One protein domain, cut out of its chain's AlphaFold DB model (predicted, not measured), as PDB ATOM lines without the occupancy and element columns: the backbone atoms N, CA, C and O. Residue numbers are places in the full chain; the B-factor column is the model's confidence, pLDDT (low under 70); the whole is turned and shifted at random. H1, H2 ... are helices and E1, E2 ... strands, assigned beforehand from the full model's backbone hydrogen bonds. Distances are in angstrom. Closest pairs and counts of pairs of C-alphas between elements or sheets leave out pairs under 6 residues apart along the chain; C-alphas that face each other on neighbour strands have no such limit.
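AT A GLANCE: This is residues 10 to 125 of the 266 residues of the protein "AAA_14 domain-containing protein" of Bacteroides pectinophilus CAG:437 (UniProt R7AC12). A twisted sheet of five strands makes a wall, with helices H2 and H3 packed over one face as a second layer and no named helix over the other. Short H1 lies off the sheet near H2 and H3, and short H4 beyond the end of E4. The printed part has 116 residues, with E1 E2 H1 H2 E3 H3 E4 H4 E5 along the chain; the mixed sheet runs E2 E3 E4 E1 E5, and the class is mixed, helices and strands. It is compact, with a radius of gyration of the C-alphas of 13.4 A and spans of 37 by 31 by 24 A.

HOW THE PARTS SIT: E1, residues 10 to 13, is antiparallel to E4, residues 96 to 101 (N 11 and O 99, 2.7 A), and to E5, residues 120 to 124 (N 12 and O 121, 2.8 A). E2, residues 25 to 30, is parallel to E3, residues 68 to 73 (N 27 and O 69, 2.8 A), and E3 to E4 (N 72 and O 98, 2.8 A). H1, residues 35 to 39, is not on the sheet. H2, residues 47 to 59, is on it; its closest C-alphas to E2 are those of Tyr 59 and Ala 27, 6.2 A. With residue 47 alone H2 touches H3, residues 79 to 91, at a steep tilt of 61 degrees, opposite ways; the closest C-alphas, of Val 47 and Phe 88, are 6.0 A apart. H3 is on the sheet at a height of 9.7 A and runs along the strands, at 3 degrees to E1 on the local plane. H4, residues 104 to 107, is not on the sheet. E2, H1 H2, E3 and E3, H3, E4 are strand-helix-strand units, parallel neighbours joined through helices; E4, H4, E5 is a split one, with E1 between its strands; the three crossovers are right-handed. Every O i to N i+4 pair is within hydrogen-bond range in H1, 8 of 9 in H2 and 7 of 9 in H3; H4 is too short for one.

IN THESE COORDINATES: E1 begins at C-alpha 10 (-18.774, -38.072, 36.915). H3, 19.3 A long, begins at C-alpha 79 (-17.433, -24.024, 42.616); E4 is 17.0 A. E5 ends at C-alpha 124 (-23.041, -42.060, 39.157).

THE WHOLE: The farthest C-alphas, of Arg 19 and Gln 110, are 38.3 A apart. The printed part has no cut; E1 to E2 and H4 to E5 are long links. pLDDT is under 70 at residues 10 to 21 and 103 to 114.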
ATOM      1  N   ILE A  10     -19.351 -38.633  38.123       57.06
ATOM      2  CA  ILE A  10     -18.774 -38.072  36.915       57.06
ATOM      3  C   ILE A  10     -19.818 -37.168  36.276       57.06
ATOM      4  O   ILE A  10     -20.917 -37.585  35.927       57.06
ATOM      5  N   THR A  11     -19.476 -35.903  36.127       50.03
ATOM      6  CA  THR A  11     -20.198 -34.962  35.289       50.03
ATOM      7  C   THR A  11     -19.449 -34.892  33.965       50.03
ATOM      8  O   THR A  11     -18.338 -34.373  33.892       50.03
ATOM      9  N   CYS A  12     -20.031 -35.481  32.926       54.53
ATOM     10  CA  CYS A  12     -19.453 -35.531  31.594       54.53
ATOM     11  C   CYS A  12     -20.204 -34.549  30.698       54.53
ATOM     12  O   CYS A  12     -21.422 -34.442  30.769       54.53
ATOM     13  N   LYS A  13     -19.518 -33.798  29.844       48.16
ATOM     14  CA  LYS A  13     -20.204 -32.957  28.850       48.16
ATOM     15  C   LYS A  13     -20.996 -33.822  27.856       48.16
ATOM     16  O   LYS A  13     -20.596 -34.948  27.581       48.16
ATOM     17  N   LYS A  14     -22.090 -33.299  27.285       43.00
ATOM     18  CA  LYS A  14     -22.960 -34.052  26.363       43.00
ATOM     19  C   LYS A  14     -22.237 -34.458  25.078       43.00
ATOM     20  O   LYS A  14     -21.799 -33.601  24.313       43.00
ATOM     21  N   TRP A  15     -22.130 -35.763  24.828       54.97
ATOM     22  CA  TRP A  15     -21.483 -36.315  23.632       54.97
ATOM     23  C   TRP A  15     -22.482 -36.690  22.539       54.97
ATOM     24  O   TRP A  15     -23.499 -37.337  22.791       54.97
ATOM     25  N   SER A  16     -22.134 -36.393  21.285       42.03
ATOM     26  CA  SER A  16     -22.739 -37.091  20.149       42.03
ATOM     27  C   SER A  16     -22.119 -38.492  20.045       42.03
ATOM     28  O   SER A  16     -20.926 -38.667  19.805       42.03
ATOM     29  N   ARG A  17     -22.938 -39.504  20.322       44.00
ATOM     30  CA  ARG A  17     -22.573 -40.906  20.570       44.00
ATOM     31  C   ARG A  17     -22.281 -41.653  19.257       44.00
ATOM     32  O   ARG A  17     -23.088 -42.480  18.845       44.00
ATOM     33  N   LYS A  18     -21.197 -41.308  18.540       43.53
ATOM     34  CA  LYS A  18     -20.921 -41.896  17.207       43.53
ATOM     35  C   LYS A  18     -19.529 -42.492  16.940       43.53
ATOM     36  O   LYS A  18     -19.397 -43.113  15.891       43.53
ATOM     37  N   ARG A  19     -18.518 -42.397  17.817       44.59
ATOM     38  CA  ARG A  19     -17.223 -43.098  17.616       44.59
ATOM     39  C   ARG A  19     -16.548 -43.494  18.939       44.59
ATOM     40  O   ARG A  19     -16.692 -42.739  19.901       44.59
ATOM     41  N   PRO A  20     -15.797 -44.615  18.990       41.56
ATOM     42  CA  PRO A  20     -14.821 -44.842  20.051       41.56
ATOM     43  C   PRO A  20     -13.729 -43.779  19.898       41.56
ATOM     44  O   PRO A  20     -13.030 -43.729  18.888       41.56
ATOM     45  N   LEU A  21     -13.672 -42.856  20.849       58.16
ATOM     46  CA  LEU A  21     -12.723 -41.748  20.855       58.16
ATOM     47  C   LEU A  21     -11.536 -42.178  21.712       58.16
ATOM     48  O   LEU A  21     -11.616 -42.192  22.937       58.16
ATOM     49  N   PHE A  22     -10.463 -42.589  21.042       71.00
ATOM     50  CA  PHE A  22      -9.144 -42.654  21.653       71.00
ATOM     51  C   PHE A  22      -8.601 -41.225  21.700       71.00
ATOM     52  O   PHE A  22      -8.572 -40.546  20.674       71.00
ATOM     53  N   PHE A  23      -8.233 -40.770  22.893       83.69
ATOM     54  CA  PHE A  23      -7.530 -39.506  23.087       83.69
ATOM     55  C   PHE A  23      -6.034 -39.779  23.080       83.69
ATOM     56  O   PHE A  23      -5.588 -40.763  23.665       83.69
ATOM     57  N   GLU A  24      -5.275 -38.922  22.407       86.50
ATOM     58  CA  GLU A  24      -3.816 -39.029  22.371       86.50
ATOM     59  C   GLU A  24      -3.219 -38.576  23.704       86.50
ATOM     60  O   GLU A  24      -2.279 -39.190  24.199       86.50
ATOM     61  N   ASN A  25      -3.835 -37.561  24.316       88.62
ATOM     62  CA  ASN A  25      -3.366 -36.935  25.542       88.62
ATOM     63  C   ASN A  25      -4.469 -36.881  26.610       88.62
ATOM     64  O   ASN A  25      -5.660 -36.766  26.301       88.62
ATOM     65  N   MET A  26      -4.069 -36.907  27.882       90.38
ATOM     66  CA  MET A  26      -4.942 -36.655  29.031       90.38
ATOM     67  C   MET A  26      -4.329 -35.558  29.903       90.38
ATOM     68  O   MET A  26      -3.232 -35.728  30.430       90.38
ATOM     69  N   ALA A  27      -5.063 -34.462  30.082       92.44
ATOM     70  CA  ALA A  27      -4.726 -33.388  31.007       92.44
ATOM     71  C   ALA A  27      -5.547 -33.560  32.292       92.44
ATOM     72  O   ALA A  27      -6.771 -33.417  32.272       92.44
ATOM     73  N   TYR A  28      -4.883 -33.916  33.393       93.31
ATOM     74  CA  TYR A  28      -5.515 -34.210  34.681       93.31
ATOM     75  C   TYR A  28      -5.244 -33.091  35.690       93.31
ATOM     76  O   TYR A  28      -4.092 -32.750  35.953       93.31
ATOM     77  N   PHE A  29      -6.308 -32.550  36.278       93.56
ATOM     78  CA  PHE A  29      -6.260 -31.450  37.235       93.56
ATOM     79  C   PHE A  29      -7.055 -31.819  38.490       93.56
ATOM     80  O   PHE A  29      -8.259 -32.056  38.405       93.56
ATOM     81  N   ASN A  30      -6.394 -31.852  39.650       91.94
ATOM     82  CA  ASN A  30      -7.032 -32.073  40.948       91.94
ATOM     83  C   ASN A  30      -7.146 -30.739  41.708       91.94
ATOM     84  O   ASN A  30      -6.150 -30.023  41.848       91.94
ATOM     85  N   PHE A  31      -8.360 -30.405  42.156       89.69
ATOM     86  CA  PHE A  31      -8.671 -29.140  42.825       89.69
ATOM     87  C   PHE A  31      -8.488 -29.157  44.354       89.69
ATOM     88  O   PHE A  31      -8.457 -28.066  44.935       89.69
ATOM     89  N   ASP A  32      -8.317 -30.321  44.997       85.06
ATOM     90  CA  ASP A  32      -8.103 -30.429  46.451       85.06
ATOM     91  C   ASP A  32      -6.791 -29.728  46.838       85.06
ATOM     92  O   ASP A  32      -5.708 -30.020  46.319       85.06
ATOM     93  N   GLY A  33      -6.893 -28.731  47.719       82.25
ATOM     94  CA  GLY A  33      -5.761 -27.952  48.230       82.25
ATOM     95  C   GLY A  33      -5.002 -27.092  47.206       82.25
ATOM     96  O   GLY A  33      -4.010 -26.459  47.574       82.25
ATOM     97  N   ASN A  34      -5.433 -27.023  45.940       86.88
ATOM     98  CA  ASN A  34      -4.689 -26.344  44.874       86.88
ATOM     99  C   ASN A  34      -5.237 -24.943  44.557       86.88
ATOM    100  O   ASN A  34      -5.941 -24.733  43.568       86.88
ATOM    101  N   ALA A  35      -4.866 -23.958  45.379       86.88
ATOM    102  CA  ALA A  35      -5.289 -22.564  45.201       86.88
ATOM    103  C   ALA A  35      -4.856 -21.961  43.847       86.88
ATOM    104  O   ALA A  35      -5.598 -21.183  43.250       86.88
ATOM    105  N   GLY A  36      -3.684 -22.352  43.329       88.06
ATOM    106  CA  GLY A  36      -3.190 -21.894  42.025       88.06
ATOM    107  C   GLY A  36      -4.117 -22.311  40.885       88.06
ATOM    108  O   GLY A  36      -4.551 -21.472  40.098       88.06
ATOM    109  N   LEU A  37      -4.502 -23.588  40.849       90.00
ATOM    110  CA  LEU A  37      -5.457 -24.111  39.874       90.00
ATOM    111  C   LEU A  37      -6.847 -23.480  40.035       90.00
ATOM    112  O   LEU A  37      -7.505 -23.176  39.042       90.00
ATOM    113  N   GLN A  38      -7.300 -23.260  41.272       90.50
ATOM    114  CA  GLN A  38      -8.593 -22.618  41.532       90.50
ATOM    115  C   GLN A  38      -8.631 -21.172  41.008       90.50
ATOM    116  O   GLN A  38      -9.635 -20.768  40.415       90.50
ATOM    117  N   SER A  39      -7.526 -20.429  41.140       90.75
ATOM    118  CA  SER A  39      -7.430 -19.024  40.722       90.75
ATOM    119  C   SER A  39      -7.661 -18.805  39.220       90.75
ATOM    120  O   SER A  39      -8.221 -17.781  38.824       90.75
ATOM    121  N   VAL A  40      -7.356 -19.807  38.383       92.06
ATOM    122  CA  VAL A  40      -7.623 -19.794  36.930       92.06
ATOM    123  C   VAL A  40      -9.098 -19.501  36.637       92.06
ATOM    124  O   VAL A  40      -9.429 -18.821  35.665       92.06
ATOM    125  N   PHE A  41     -10.006 -19.971  37.495       91.56
ATOM    126  CA  PHE A  41     -11.451 -19.830  37.313       91.56
ATOM    127  C   PHE A  41     -12.039 -18.598  38.017       91.56
ATOM    128  O   PHE A  41     -13.236 -18.338  37.864       91.56
ATOM    129  N   GLU A  42     -11.238 -17.838  38.776       87.81
ATOM    130  CA  GLU A  42     -11.675 -16.669  39.552       87.81
ATOM    131  C   GLU A  42     -11.751 -15.368  38.747       87.81
ATOM    132  O   GLU A  42     -12.560 -14.495  39.068       87.81
ATOM    133  N   TYR A  43     -10.965 -15.221  37.684       86.44
ATOM    134  CA  TYR A  43     -10.982 -13.991  36.893       86.44
ATOM    135  C   TYR A  43     -12.282 -13.864  36.083       86.44
ATOM    136  O   TYR A  43     -13.149 -13.043  36.384       86.44
ATOM    137  N   ASP A  44     -12.486 -14.755  35.118       88.94
ATOM    138  CA  ASP A  44     -13.666 -14.789  34.254       88.94
ATOM    139  C   ASP A  44     -14.015 -16.231  33.841       88.94
ATOM    140  O   ASP A  44     -13.479 -17.199  34.384       88.94
ATOM    141  N   PHE A  45     -14.942 -16.373  32.892       90.50
ATOM    142  CA  PHE A  45     -15.295 -17.654  32.279       90.50
ATOM    143  C   PHE A  45     -14.915 -17.727  30.792       90.50
ATOM    144  O   PHE A  45     -15.577 -18.433  30.023       90.50
ATOM    145  N   ASP A  46     -13.878 -16.993  30.366       93.50
ATOM    146  CA  ASP A  46     -13.362 -17.133  29.006       93.50
ATOM    147  C   ASP A  46     -12.690 -18.500  28.854       93.50
ATOM    148  O   ASP A  46     -11.613 -18.776  29.378       93.50
ATOM    149  N   VAL A  47     -13.360 -19.374  28.104       93.12
ATOM    150  CA  VAL A  47     -12.926 -20.750  27.875       93.12
ATOM    151  C   VAL A  47     -11.571 -20.816  27.181       93.12
ATOM    152  O   VAL A  47     -10.812 -21.728  27.479       93.12
ATOM    153  N   LYS A  48     -11.249 -19.889  26.270       92.62
ATOM    154  CA  LYS A  48      -9.956 -19.923  25.573       92.62
ATOM    155  C   LYS A  48      -8.827 -19.618  26.547       92.62
ATOM    156  O   LYS A  48      -7.933 -20.439  26.683       92.62
ATOM    157  N   ARG A  49      -8.958 -18.524  27.306       94.19
ATOM    158  CA  ARG A  49      -8.005 -18.159  28.364       94.19
ATOM    159  C   ARG A  49      -7.818 -19.301  29.360       94.19
ATOM    160  O   ARG A  49      -6.688 -19.678  29.642       94.19
ATOM    161  N   ILE A  50      -8.916 -19.874  29.862       93.94
ATOM    162  CA  ILE A  50      -8.856 -20.978  30.828       93.94
ATOM    163  C   ILE A  50      -8.108 -22.177  30.232       93.94
ATOM    164  O   ILE A  50      -7.246 -22.740  30.894       93.94
ATOM    165  N   VAL A  51      -8.417 -22.582  28.997       93.00
ATOM    166  CA  VAL A  51      -7.743 -23.715  28.339       93.00
ATOM    167  C   VAL A  51      -6.263 -23.426  28.109       93.00
ATOM    168  O   VAL A  51      -5.441 -24.309  28.344       93.00
ATOM    169  N   ASP A  52      -5.923 -22.204  27.709       91.38
ATOM    170  CA  ASP A  52      -4.543 -21.784  27.489       91.38
ATOM    171  C   ASP A  52      -3.758 -21.775  28.810       91.38
ATOM    172  O   ASP A  52      -2.649 -22.296  28.857       91.38
ATOM    173  N   GLU A  53      -4.321 -21.271  29.910       91.69
ATOM    174  CA  GLU A  53      -3.678 -21.299  31.233       91.69
ATOM    175  C   GLU A  53      -3.527 -22.730  31.769       91.69
ATOM    176  O   GLU A  53      -2.443 -23.118  32.209       91.69
ATOM    177  N   LEU A  54      -4.585 -23.544  31.681       91.56
ATOM    178  CA  LEU A  54      -4.546 -24.954  32.076       91.56
ATOM    179  C   LEU A  54      -3.501 -25.737  31.271       91.56
ATOM    180  O   LEU A  54      -2.766 -26.536  31.846       91.56
ATOM    181  N   GLY A  55      -3.425 -25.504  29.959       89.19
ATOM    182  CA  GLY A  55      -2.467 -26.150  29.068       89.19
ATOM    183  C   GLY A  55      -1.038 -25.677  29.317       89.19
ATOM    184  O   GLY A  55      -0.175 -26.447  29.727       89.19
ATOM    185  N   SER A  56      -0.800 -24.382  29.131       84.06
ATOM    186  CA  SER A  56       0.545 -23.796  29.099       84.06
ATOM    187  C   SER A  56       1.235 -23.805  30.458       84.06
ATOM    188  O   SER A  56       2.440 -24.029  30.533       84.06
ATOM    189  N   ILE A  57       0.491 -23.507  31.529       78.38
ATOM    190  CA  ILE A  57       1.075 -23.233  32.849       78.38
ATOM    191  C   ILE A  57       1.062 -24.486  33.720       78.38
ATOM    192  O   ILE A  57       2.021 -24.738  34.444       78.38
ATOM    193  N   ILE A  58      -0.026 -25.258  33.673       78.69
ATOM    194  CA  ILE A  58      -0.241 -26.364  34.613       78.69
ATOM    195  C   ILE A  58       0.079 -27.713  33.968       78.69
ATOM    196  O   ILE A  58       0.793 -28.516  34.562       78.69
ATOM    197  N   TYR A  59      -0.434 -27.968  32.764       83.31
ATOM    198  CA  TYR A  59      -0.201 -29.227  32.055       83.31
ATOM    199  C   TYR A  59       1.181 -29.278  31.385       83.31
ATOM    200  O   TYR A  59       1.784 -30.346  31.306       83.31
ATOM    201  N   GLY A  60       1.702 -28.126  30.954       83.12
ATOM    202  CA  GLY A  60       2.977 -28.006  30.244       83.12
ATOM    203  C   GLY A  60       2.901 -28.369  28.757       83.12
ATOM    204  O   GLY A  60       3.943 -28.523  28.126       83.12
ATOM    205  N   ASP A  61       1.695 -28.505  28.199       85.56
ATOM    206  CA  ASP A  61       1.456 -28.797  26.783       85.56
ATOM    207  C   ASP A  61       0.098 -28.229  26.326       85.56
ATOM    208  O   ASP A  61      -0.747 -27.811  27.124       85.56
ATOM    209  N   THR A  62      -0.132 -28.192  25.019       88.12
ATOM    210  CA  THR A  62      -1.342 -27.627  24.427       88.12
ATOM    211  C   THR A  62      -2.531 -28.572  24.617       88.12
ATOM    212  O   THR A  62      -2.489 -29.759  24.287       88.12
ATOM    213  N   ILE A  63      -3.650 -28.041  25.115       91.62
ATOM    214  CA  ILE A  63      -4.910 -28.786  25.201       91.62
ATOM    215  C   ILE A  63      -5.644 -28.657  23.865       91.62
ATOM    216  O   ILE A  63      -6.325 -27.669  23.594       91.62
ATOM    217  N   GLU A  64      -5.522 -29.679  23.021       89.81
ATOM    218  CA  GLU A  64      -6.105 -29.684  21.682       89.81
ATOM    219  C   GLU A  64      -7.514 -30.314  21.671       89.81
ATOM    220  O   GLU A  64      -7.674 -31.506  21.973       89.81
ATOM    221  N   PRO A  65      -8.573 -29.569  21.283       89.06
ATOM    222  CA  PRO A  65      -9.927 -30.110  21.221       89.06
ATOM    223  C   PRO A  65     -10.043 -31.318  20.279       89.06
ATOM    224  O   PRO A  65      -9.763 -31.224  19.086       89.06
ATOM    225  N   GLY A  66     -10.518 -32.444  20.813       85.19
ATOM    226  CA  GLY A  66     -10.682 -33.703  20.079       85.19
ATOM    227  C   GLY A  66      -9.469 -34.638  20.128       85.19
ATOM    228  O   GLY A  66      -9.611 -35.793  19.739       85.19
ATOM    229  N   ARG A  67      -8.318 -34.173  20.634       88.44
ATOM    230  CA  ARG A  67      -7.095 -34.974  20.832       88.44
ATOM    231  C   ARG A  67      -6.756 -35.138  22.313       88.44
ATOM    232  O   ARG A  67      -6.355 -36.227  22.717       88.44
ATOM    233  N   THR A  68      -7.019 -34.108  23.117       90.38
ATOM    234  CA  THR A  68      -6.792 -34.112  24.565       90.38
ATOM    235  C   THR A  68      -8.100 -34.290  25.338       90.38
ATOM    236  O   THR A  68      -9.081 -33.572  25.112       90.38
ATOM    237  N   LEU A  69      -8.107 -35.232  26.283       91.62
ATOM    238  CA  LEU A  69      -9.144 -35.373  27.302       91.62
ATOM    239  C   LEU A  69      -8.773 -34.547  28.533       91.62
ATOM    240  O   LEU A  69      -7.711 -34.752  29.111       91.62
ATOM    241  N   VAL A  70      -9.664 -33.659  28.968       93.38
ATOM    242  CA  VAL A  70      -9.479 -32.895  30.207       93.38
ATOM    243  C   VAL A  70     -10.226 -33.580  31.348       93.38
ATOM    244  O   VAL A  70     -11.420 -33.863  31.231       93.38
ATOM    245  N   VAL A  71      -9.532 -33.827  32.455       93.94
ATOM    246  CA  VAL A  71     -10.087 -34.417  33.674       93.94
ATOM    247  C   VAL A  71      -9.962 -33.421  34.822       93.94
ATOM    248  O   VAL A  71      -8.867 -32.979  35.151       93.94
ATOM    249  N   PHE A  72     -11.092 -33.085  35.431       93.62
ATOM    250  CA  PHE A  72     -11.202 -32.262  36.631       93.62
ATOM    251  C   PHE A  72     -11.595 -33.157  37.806       93.62
ATOM    252  O   PHE A  72     -12.744 -33.578  37.875       93.62
ATOM    253  N   ASP A  73     -10.675 -33.472  38.707       91.19
ATOM    254  CA  ASP A  73     -10.960 -34.257  39.914       91.19
ATOM    255  C   ASP A  73     -11.169 -33.341  41.120       91.19
ATOM    256  O   ASP A  73     -10.611 -32.246  41.185       91.19
ATOM    257  N   ASP A  74     -12.010 -33.781  42.049       88.25
ATOM    258  CA  ASP A  74     -12.436 -33.002  43.216       88.25
ATOM    259  C   ASP A  74     -12.977 -31.606  42.874       88.25
ATOM    260  O   ASP A  74     -12.829 -30.638  43.616       88.25
ATOM    261  N   ILE A  75     -13.690 -31.496  41.746       88.25
ATOM    262  CA  ILE A  75     -14.223 -30.217  41.248       88.25
ATOM    263  C   ILE A  75     -15.163 -29.520  42.254       88.25
ATOM    264  O   ILE A  75     -15.426 -28.325  42.126       88.25
ATOM    265  N   GLN A  76     -15.684 -30.242  43.257       82.50
ATOM    266  CA  GLN A  76     -16.442 -29.652  44.364       82.50
ATOM    267  C   GLN A  76     -15.667 -28.576  45.136       82.50
ATOM    268  O   GLN A  76     -16.307 -27.671  45.670       82.50
ATOM    269  N   ASP A  77     -14.335 -28.638  45.128       84.38
ATOM    270  CA  ASP A  77     -13.464 -27.674  45.804       84.38
ATOM    271  C   ASP A  77     -13.271 -26.388  44.995       84.38
ATOM    272  O   ASP A  77     -12.792 -25.386  45.518       84.38
ATOM    273  N   CYS A  78     -13.718 -26.365  43.734       87.44
ATOM    274  CA  CYS A  78     -13.754 -25.163  42.908       87.44
ATOM    275  C   CYS A  78     -15.162 -24.928  42.334       87.44
ATOM    276  O   CYS A  78     -15.449 -25.270  41.178       87.44
ATOM    277  N   PRO A  79     -16.072 -24.276  43.087       86.44
ATOM    278  CA  PRO A  79     -17.433 -24.024  42.616       86.44
ATOM    279  C   PRO A  79     -17.495 -23.219  41.311       86.44
ATOM    280  O   PRO A  79     -18.388 -23.427  40.484       86.44
ATOM    281  N   ARG A  80     -16.519 -22.331  41.081       88.06
ATOM    282  CA  ARG A  80     -16.390 -21.586  39.820       88.06
ATOM    283  C   ARG A  80     -16.008 -22.487  38.646       88.06
ATOM    284  O   ARG A  80     -16.578 -22.313  37.568       88.06
ATOM    285  N   ALA A  81     -15.163 -23.501  38.841       90.31
ATOM    286  CA  ALA A  81     -14.904 -24.502  37.805       90.31
ATOM    287  C   ALA A  81     -16.194 -25.247  37.419       90.31
ATOM    288  O   ALA A  81     -16.461 -25.423  36.231       90.31
ATOM    289  N   ILE A  82     -17.071 -25.570  38.378       88.19
ATOM    290  CA  ILE A  82     -18.380 -26.179  38.076       88.19
ATOM    291  C   ILE A  82     -19.252 -25.250  37.219       88.19
ATOM    292  O   ILE A  82     -19.844 -25.695  36.232       88.19
ATOM    293  N   GLN A  83     -19.330 -23.959  37.561       86.88
ATOM    294  CA  GLN A  83     -20.086 -22.982  36.765       86.88
ATOM    295  C   GLN A  83     -19.517 -22.831  35.353       86.88
ATOM    296  O   GLN A  83     -20.282 -22.664  34.400       86.88
ATOM    297  N   SER A  84     -18.191 -22.919  35.213       90.81
ATOM    298  CA  SER A  84     -17.503 -22.757  33.933       90.81
ATOM    299  C   SER A  84     -17.935 -23.797  32.889       90.81
ATOM    300  O   SER A  84     -17.964 -23.501  31.693       90.81
ATOM    301  N   LEU A  85     -18.362 -24.993  33.326       90.69
ATOM    302  CA  LEU A  85     -18.729 -26.109  32.444       90.69
ATOM    303  C   LEU A  85     -19.824 -25.747  31.426       90.69
ATOM    304  O   LEU A  85     -19.816 -26.277  30.313       90.69
ATOM    305  N   LYS A  86     -20.744 -24.820  31.751       88.50
ATOM    306  CA  LYS A  86     -21.741 -24.346  30.769       88.50
ATOM    307  C   LYS A  86     -21.079 -23.629  29.593       88.50
ATOM    308  O   LYS A  86     -21.433 -23.901  28.449       88.50
ATOM    309  N   TYR A  87     -20.080 -22.791  29.867       90.88
ATOM    310  CA  TYR A  87     -19.360 -22.040  28.844       90.88
ATOM    311  C   TYR A  87     -18.461 -22.968  28.033       90.88
ATOM    312  O   TYR A  87     -18.413 -22.847  26.816       90.88
ATOM    313  N   PHE A  88     -17.833 -23.973  28.654       91.25
ATOM    314  CA  PHE A  88     -17.131 -25.027  27.910       91.25
ATOM    315  C   PHE A  88     -18.055 -25.783  26.952       91.25
ATOM    316  O   PHE A  88     -17.639 -26.180  25.859       91.25
ATOM    317  N   CYS A  89     -19.308 -26.013  27.348       89.00
ATOM    318  CA  CYS A  89     -20.298 -26.633  26.479       89.00
ATOM    319  C   CYS A  89     -20.689 -25.730  25.298       89.00
ATOM    320  O   CYS A  89     -20.868 -26.240  24.194       89.00
ATOM    321  N   GLU A  90     -20.823 -24.423  25.526       88.25
ATOM    322  CA  GLU A  90     -21.289 -23.446  24.533       88.25
ATOM    323  C   GLU A  90     -20.177 -22.980  23.585       88.25
ATOM    324  O   GLU A  90     -20.348 -23.016  22.369       88.25
ATOM    325  N   ASN A  91     -19.023 -22.605  24.133       90.06
ATOM    326  CA  ASN A  91     -17.955 -21.914  23.408       90.06
ATOM    327  C   ASN A  91     -16.904 -22.868  22.828       90.06
ATOM    328  O   ASN A  91     -16.249 -22.532  21.843       90.06
ATOM    329  N   MET A  92     -16.732 -24.064  23.406       90.88
ATOM    330  CA  MET A  92     -15.749 -25.045  22.928       90.88
ATOM    331  C   MET A  92     -16.318 -26.473  22.895       90.88
ATOM    332  O   MET A  92     -15.800 -27.376  23.553       90.88
ATOM    333  N   PRO A  93     -17.386 -26.742  22.115       86.69
ATOM    334  CA  PRO A  93     -18.104 -28.021  22.118       86.69
ATOM    335  C   PRO A  93     -17.226 -29.243  21.794       86.69
ATOM    336  O   PRO A  93     -17.499 -30.320  22.313       86.69
ATOM    337  N   LYS A  94     -16.149 -29.067  21.016       88.50
ATOM    338  CA  LYS A  94     -15.214 -30.136  20.620       88.50
ATOM    339  C   LYS A  94     -14.233 -30.570  21.716       88.50
ATOM    340  O   LYS A  94     -13.620 -31.621  21.579       88.50
ATOM    341  N   LEU A  95     -14.057 -29.776  22.776       89.62
ATOM    342  CA  LEU A  95     -13.212 -30.167  23.904       89.62
ATOM    343  C   LEU A  95     -13.999 -31.080  24.847       89.62
ATOM    344  O   LEU A  95     -15.107 -30.732  25.284       89.62
ATOM    345  N   HIS A  96     -13.414 -32.236  25.150       90.50
ATOM    346  CA  HIS A  96     -14.008 -33.255  26.000       90.50
ATOM    347  C   HIS A  96     -13.507 -33.100  27.432       90.50
ATOM    348  O   HIS A  96     -12.304 -33.064  27.674       90.50
ATOM    349  N   ILE A  97     -14.455 -32.989  28.364       91.25
ATOM    350  CA  ILE A  97     -14.183 -32.739  29.778       91.25
ATOM    351  C   ILE A  97     -14.940 -33.765  30.612       91.25
ATOM    352  O   ILE A  97     -16.152 -33.940  30.435       91.25
ATOM    353  N   ILE A  98     -14.215 -34.405  31.521       92.38
ATOM    354  CA  ILE A  98     -14.727 -35.272  32.576       92.38
ATOM    355  C   ILE A  98     -14.465 -34.561  33.896       92.38
ATOM    356  O   ILE A  98     -13.321 -34.282  34.224       92.38
ATOM    357  N   ALA A  99     -15.514 -34.278  34.658       90.62
ATOM    358  CA  ALA A  99     -15.376 -33.759  36.011       90.62
ATOM    359  C   ALA A  99     -15.816 -34.821  37.020       90.62
ATOM    360  O   ALA A  99     -16.921 -35.342  36.904       90.62
ATOM    361  N   ALA A 100     -14.988 -35.142  38.002       89.44
ATOM    362  CA  ALA A 100     -15.263 -36.108  39.052       89.44
ATOM    363  C   ALA A 100     -15.342 -35.412  40.416       89.44
ATOM    364  O   ALA A 100     -14.670 -34.416  40.673       89.44
ATOM    365  N   GLY A 101     -16.218 -35.932  41.274       84.25
ATOM    366  CA  GLY A 101     -16.369 -35.462  42.645       84.25
ATOM    367  C   GLY A 101     -17.241 -36.400  43.470       84.25
ATOM    368  O   GLY A 101     -18.282 -36.870  42.996       84.25
ATOM    369  N   SER A 102     -16.828 -36.688  44.701       71.56
ATOM    370  CA  SER A 102     -17.526 -37.598  45.626       71.56
ATOM    371  C   SER A 102     -18.804 -36.968  46.205       71.56
ATOM    372  O   SER A 102     -19.852 -37.610  46.305       71.56
ATOM    373  N   LEU A 103     -18.753 -35.671  46.530       65.75
ATOM    374  CA  LEU A 103     -19.791 -34.950  47.282       65.75
ATOM    375  C   LEU A 103     -20.398 -33.776  46.512       65.75
ATOM    376  O   LEU A 103     -20.937 -32.833  47.098       65.75
ATOM    377  N   LEU A 104     -20.410 -33.868  45.182       63.88
ATOM    378  CA  LEU A 104     -20.877 -32.799  44.300       63.88
ATOM    379  C   LEU A 104     -22.291 -32.292  44.661       63.88
ATOM    380  O   LEU A 104     -22.600 -31.123  44.486       63.88
ATOM    381  N   GLY A 105     -23.170 -33.148  45.197       60.00
ATOM    382  CA  GLY A 105     -24.516 -32.751  45.642       60.00
ATOM    383  C   GLY A 105     -24.576 -31.956  46.957       60.00
ATOM    384  O   GLY A 105     -25.577 -31.287  47.210       60.00
ATOM    385  N   VAL A 106     -23.550 -32.038  47.808       59.22
ATOM    386  CA  VAL A 106     -23.452 -31.284  49.070       59.22
ATOM    387  C   VAL A 106     -22.807 -29.923  48.826       59.22
ATOM    388  O   VAL A 106     -23.373 -28.923  49.263       59.22
ATOM    389  N   ALA A 107     -21.717 -29.877  48.056       57.62
ATOM    390  CA  ALA A 107     -20.989 -28.643  47.752       57.62
ATOM    391  C   ALA A 107     -21.852 -27.593  47.029       57.62
ATOM    392  O   ALA A 107     -21.813 -26.410  47.350       57.62
ATOM    393  N   LEU A 108     -22.747 -28.029  46.136       58.53
ATOM    394  CA  LEU A 108     -23.658 -27.136  45.404       58.53
ATOM    395  C   LEU A 108     -24.716 -26.439  46.273       58.53
ATOM    396  O   LEU A 108     -25.426 -25.571  45.775       58.53
ATOM    397  N   ARG A 109     -24.878 -26.834  47.543       55.62
ATOM    398  CA  ARG A 109     -25.829 -26.189  48.461       55.62
ATOM    399  C   ARG A 109     -25.225 -25.040  49.259       55.62
ATOM    400  O   ARG A 109     -25.999 -24.283  49.838       55.62
ATOM    401  N   GLN A 110     -23.898 -24.956  49.361       54.78
ATOM    402  CA  GLN A 110     -23.265 -24.044  50.315       54.78
ATOM    403  C   GLN A 110     -23.106 -22.615  49.812       54.78
ATOM    404  O   GLN A 110     -23.057 -21.709  50.633       54.78
ATOM    405  N   GLU A 111     -23.149 -22.369  48.510       51.88
ATOM    406  CA  GLU A 111     -23.036 -21.020  47.954       51.88
ATOM    407  C   GLU A 111     -23.951 -20.911  46.740       51.88
ATOM    408  O   GLU A 111     -24.329 -21.944  46.197       51.88
ATOM    409  N   GLY A 112     -24.351 -19.702  46.327       57.38
ATOM    410  CA  GLY A 112     -25.290 -19.409  45.224       57.38
ATOM    411  C   GLY A 112     -24.825 -19.850  43.825       57.38
ATOM    412  O   GLY A 112     -24.915 -19.108  42.851       57.38
ATOM    413  N   VAL A 113     -24.301 -21.064  43.725       62.88
ATOM    414  CA  VAL A 113     -23.653 -21.688  42.594       62.88
ATOM    415  C   VAL A 113     -24.728 -22.378  41.778       62.88
ATOM    416  O   VAL A 113     -25.287 -23.405  42.162       62.88
ATOM    417  N   SER A 114     -25.030 -21.797  40.620       67.50
ATOM    418  CA  SER A 114     -25.939 -22.424  39.667       67.50
ATOM    419  C   SER A 114     -25.241 -23.614  39.010       67.50
ATOM    420  O   SER A 114     -24.261 -23.467  38.280       67.50
ATOM    421  N   PHE A 115     -25.744 -24.819  39.280       75.25
ATOM    422  CA  PHE A 115     -25.293 -26.004  38.560       75.25
ATOM    423  C   PHE A 115     -25.730 -25.897  37.087       75.25
ATOM    424  O   PHE A 115     -26.879 -25.522  36.834       75.25
ATOM    425  N   PRO A 116     -24.874 -26.231  36.106       75.69
ATOM    426  CA  PRO A 116     -25.154 -26.040  34.681       75.69
ATOM    427  C   PRO A 116     -26.117 -27.108  34.126       75.69
ATOM    428  O   PRO A 116     -25.748 -27.973  33.330       75.69
ATOM    429  N   VAL A 117     -27.379 -27.061  34.565       72.56
ATOM    430  CA  VAL A 117     -28.432 -28.011  34.176       72.56
ATOM    431  C   VAL A 117     -28.618 -28.017  32.654       72.56
ATOM    432  O   VAL A 117     -28.696 -26.972  32.015       72.56
ATOM    433  N   GLY A 118     -28.675 -29.212  32.061       75.12
ATOM    434  CA  GLY A 118     -28.879 -29.398  30.620       75.12
ATOM    435  C   GLY A 118     -27.633 -29.196  29.747       75.12
ATOM    436  O   GLY A 118     -27.692 -29.477  28.551       75.12
ATOM    437  N   LYS A 119     -26.506 -28.753  30.322       82.19
ATOM    438  CA  LYS A 119     -25.207 -28.622  29.631       82.19
ATOM    439  C   LYS A 119     -24.228 -29.743  29.971       82.19
ATOM    440  O   LYS A 119     -23.210 -29.907  29.301       82.19
ATOM    441  N   VAL A 120     -24.551 -30.515  31.001       83.38
ATOM    442  CA  VAL A 120     -23.745 -31.625  31.490       83.38
ATOM    443  C   VAL A 120     -24.602 -32.870  31.684       83.38
ATOM    444  O   VAL A 120     -25.740 -32.789  32.152       83.38
ATOM    445  N   ASP A 121     -24.025 -34.013  31.353       82.75
ATOM    446  CA  ASP A 121     -24.514 -35.345  31.668       82.75
ATOM    447  C   ASP A 121     -23.900 -35.806  32.994       82.75
ATOM    448  O   ASP A 121     -22.790 -35.418  33.359       82.75
ATOM    449  N   ARG A 122     -24.629 -36.631  33.746       81.00
ATOM    450  CA  ARG A 122     -24.170 -37.160  35.035       81.00
ATOM    451  C   ARG A 122     -24.158 -38.675  34.977       81.00
ATOM    452  O   ARG A 122     -25.122 -39.284  34.524       81.00
ATOM    453  N   ILE A 123     -23.072 -39.253  35.460       83.62
ATOM    454  CA  ILE A 123     -22.867 -40.682  35.623       83.62
ATOM    455  C   ILE A 123     -22.519 -40.884  37.093       83.62
ATOM    456  O   ILE A 123     -21.540 -40.328  37.594       83.62
ATOM    457  N   ASP A 124     -23.354 -41.631  37.801       81.94
ATOM    458  CA  ASP A 124     -23.041 -42.060  39.157       81.94
ATOM    459  C   ASP A 124     -22.228 -43.361  39.060       81.94
ATOM    460  O   ASP A 124     -22.686 -44.327  38.449       81.94
ATOM    461  N   MET A 125     -21.018 -43.376  39.631       83.81
ATOM    462  CA  MET A 125     -20.217 -44.597  39.755       83.81
ATOM    463  C   MET A 125     -20.512 -45.298  41.077       83.81
ATOM    464  O   MET A 125     -20.711 -44.651  42.109       83.81
TER     465      MET A 125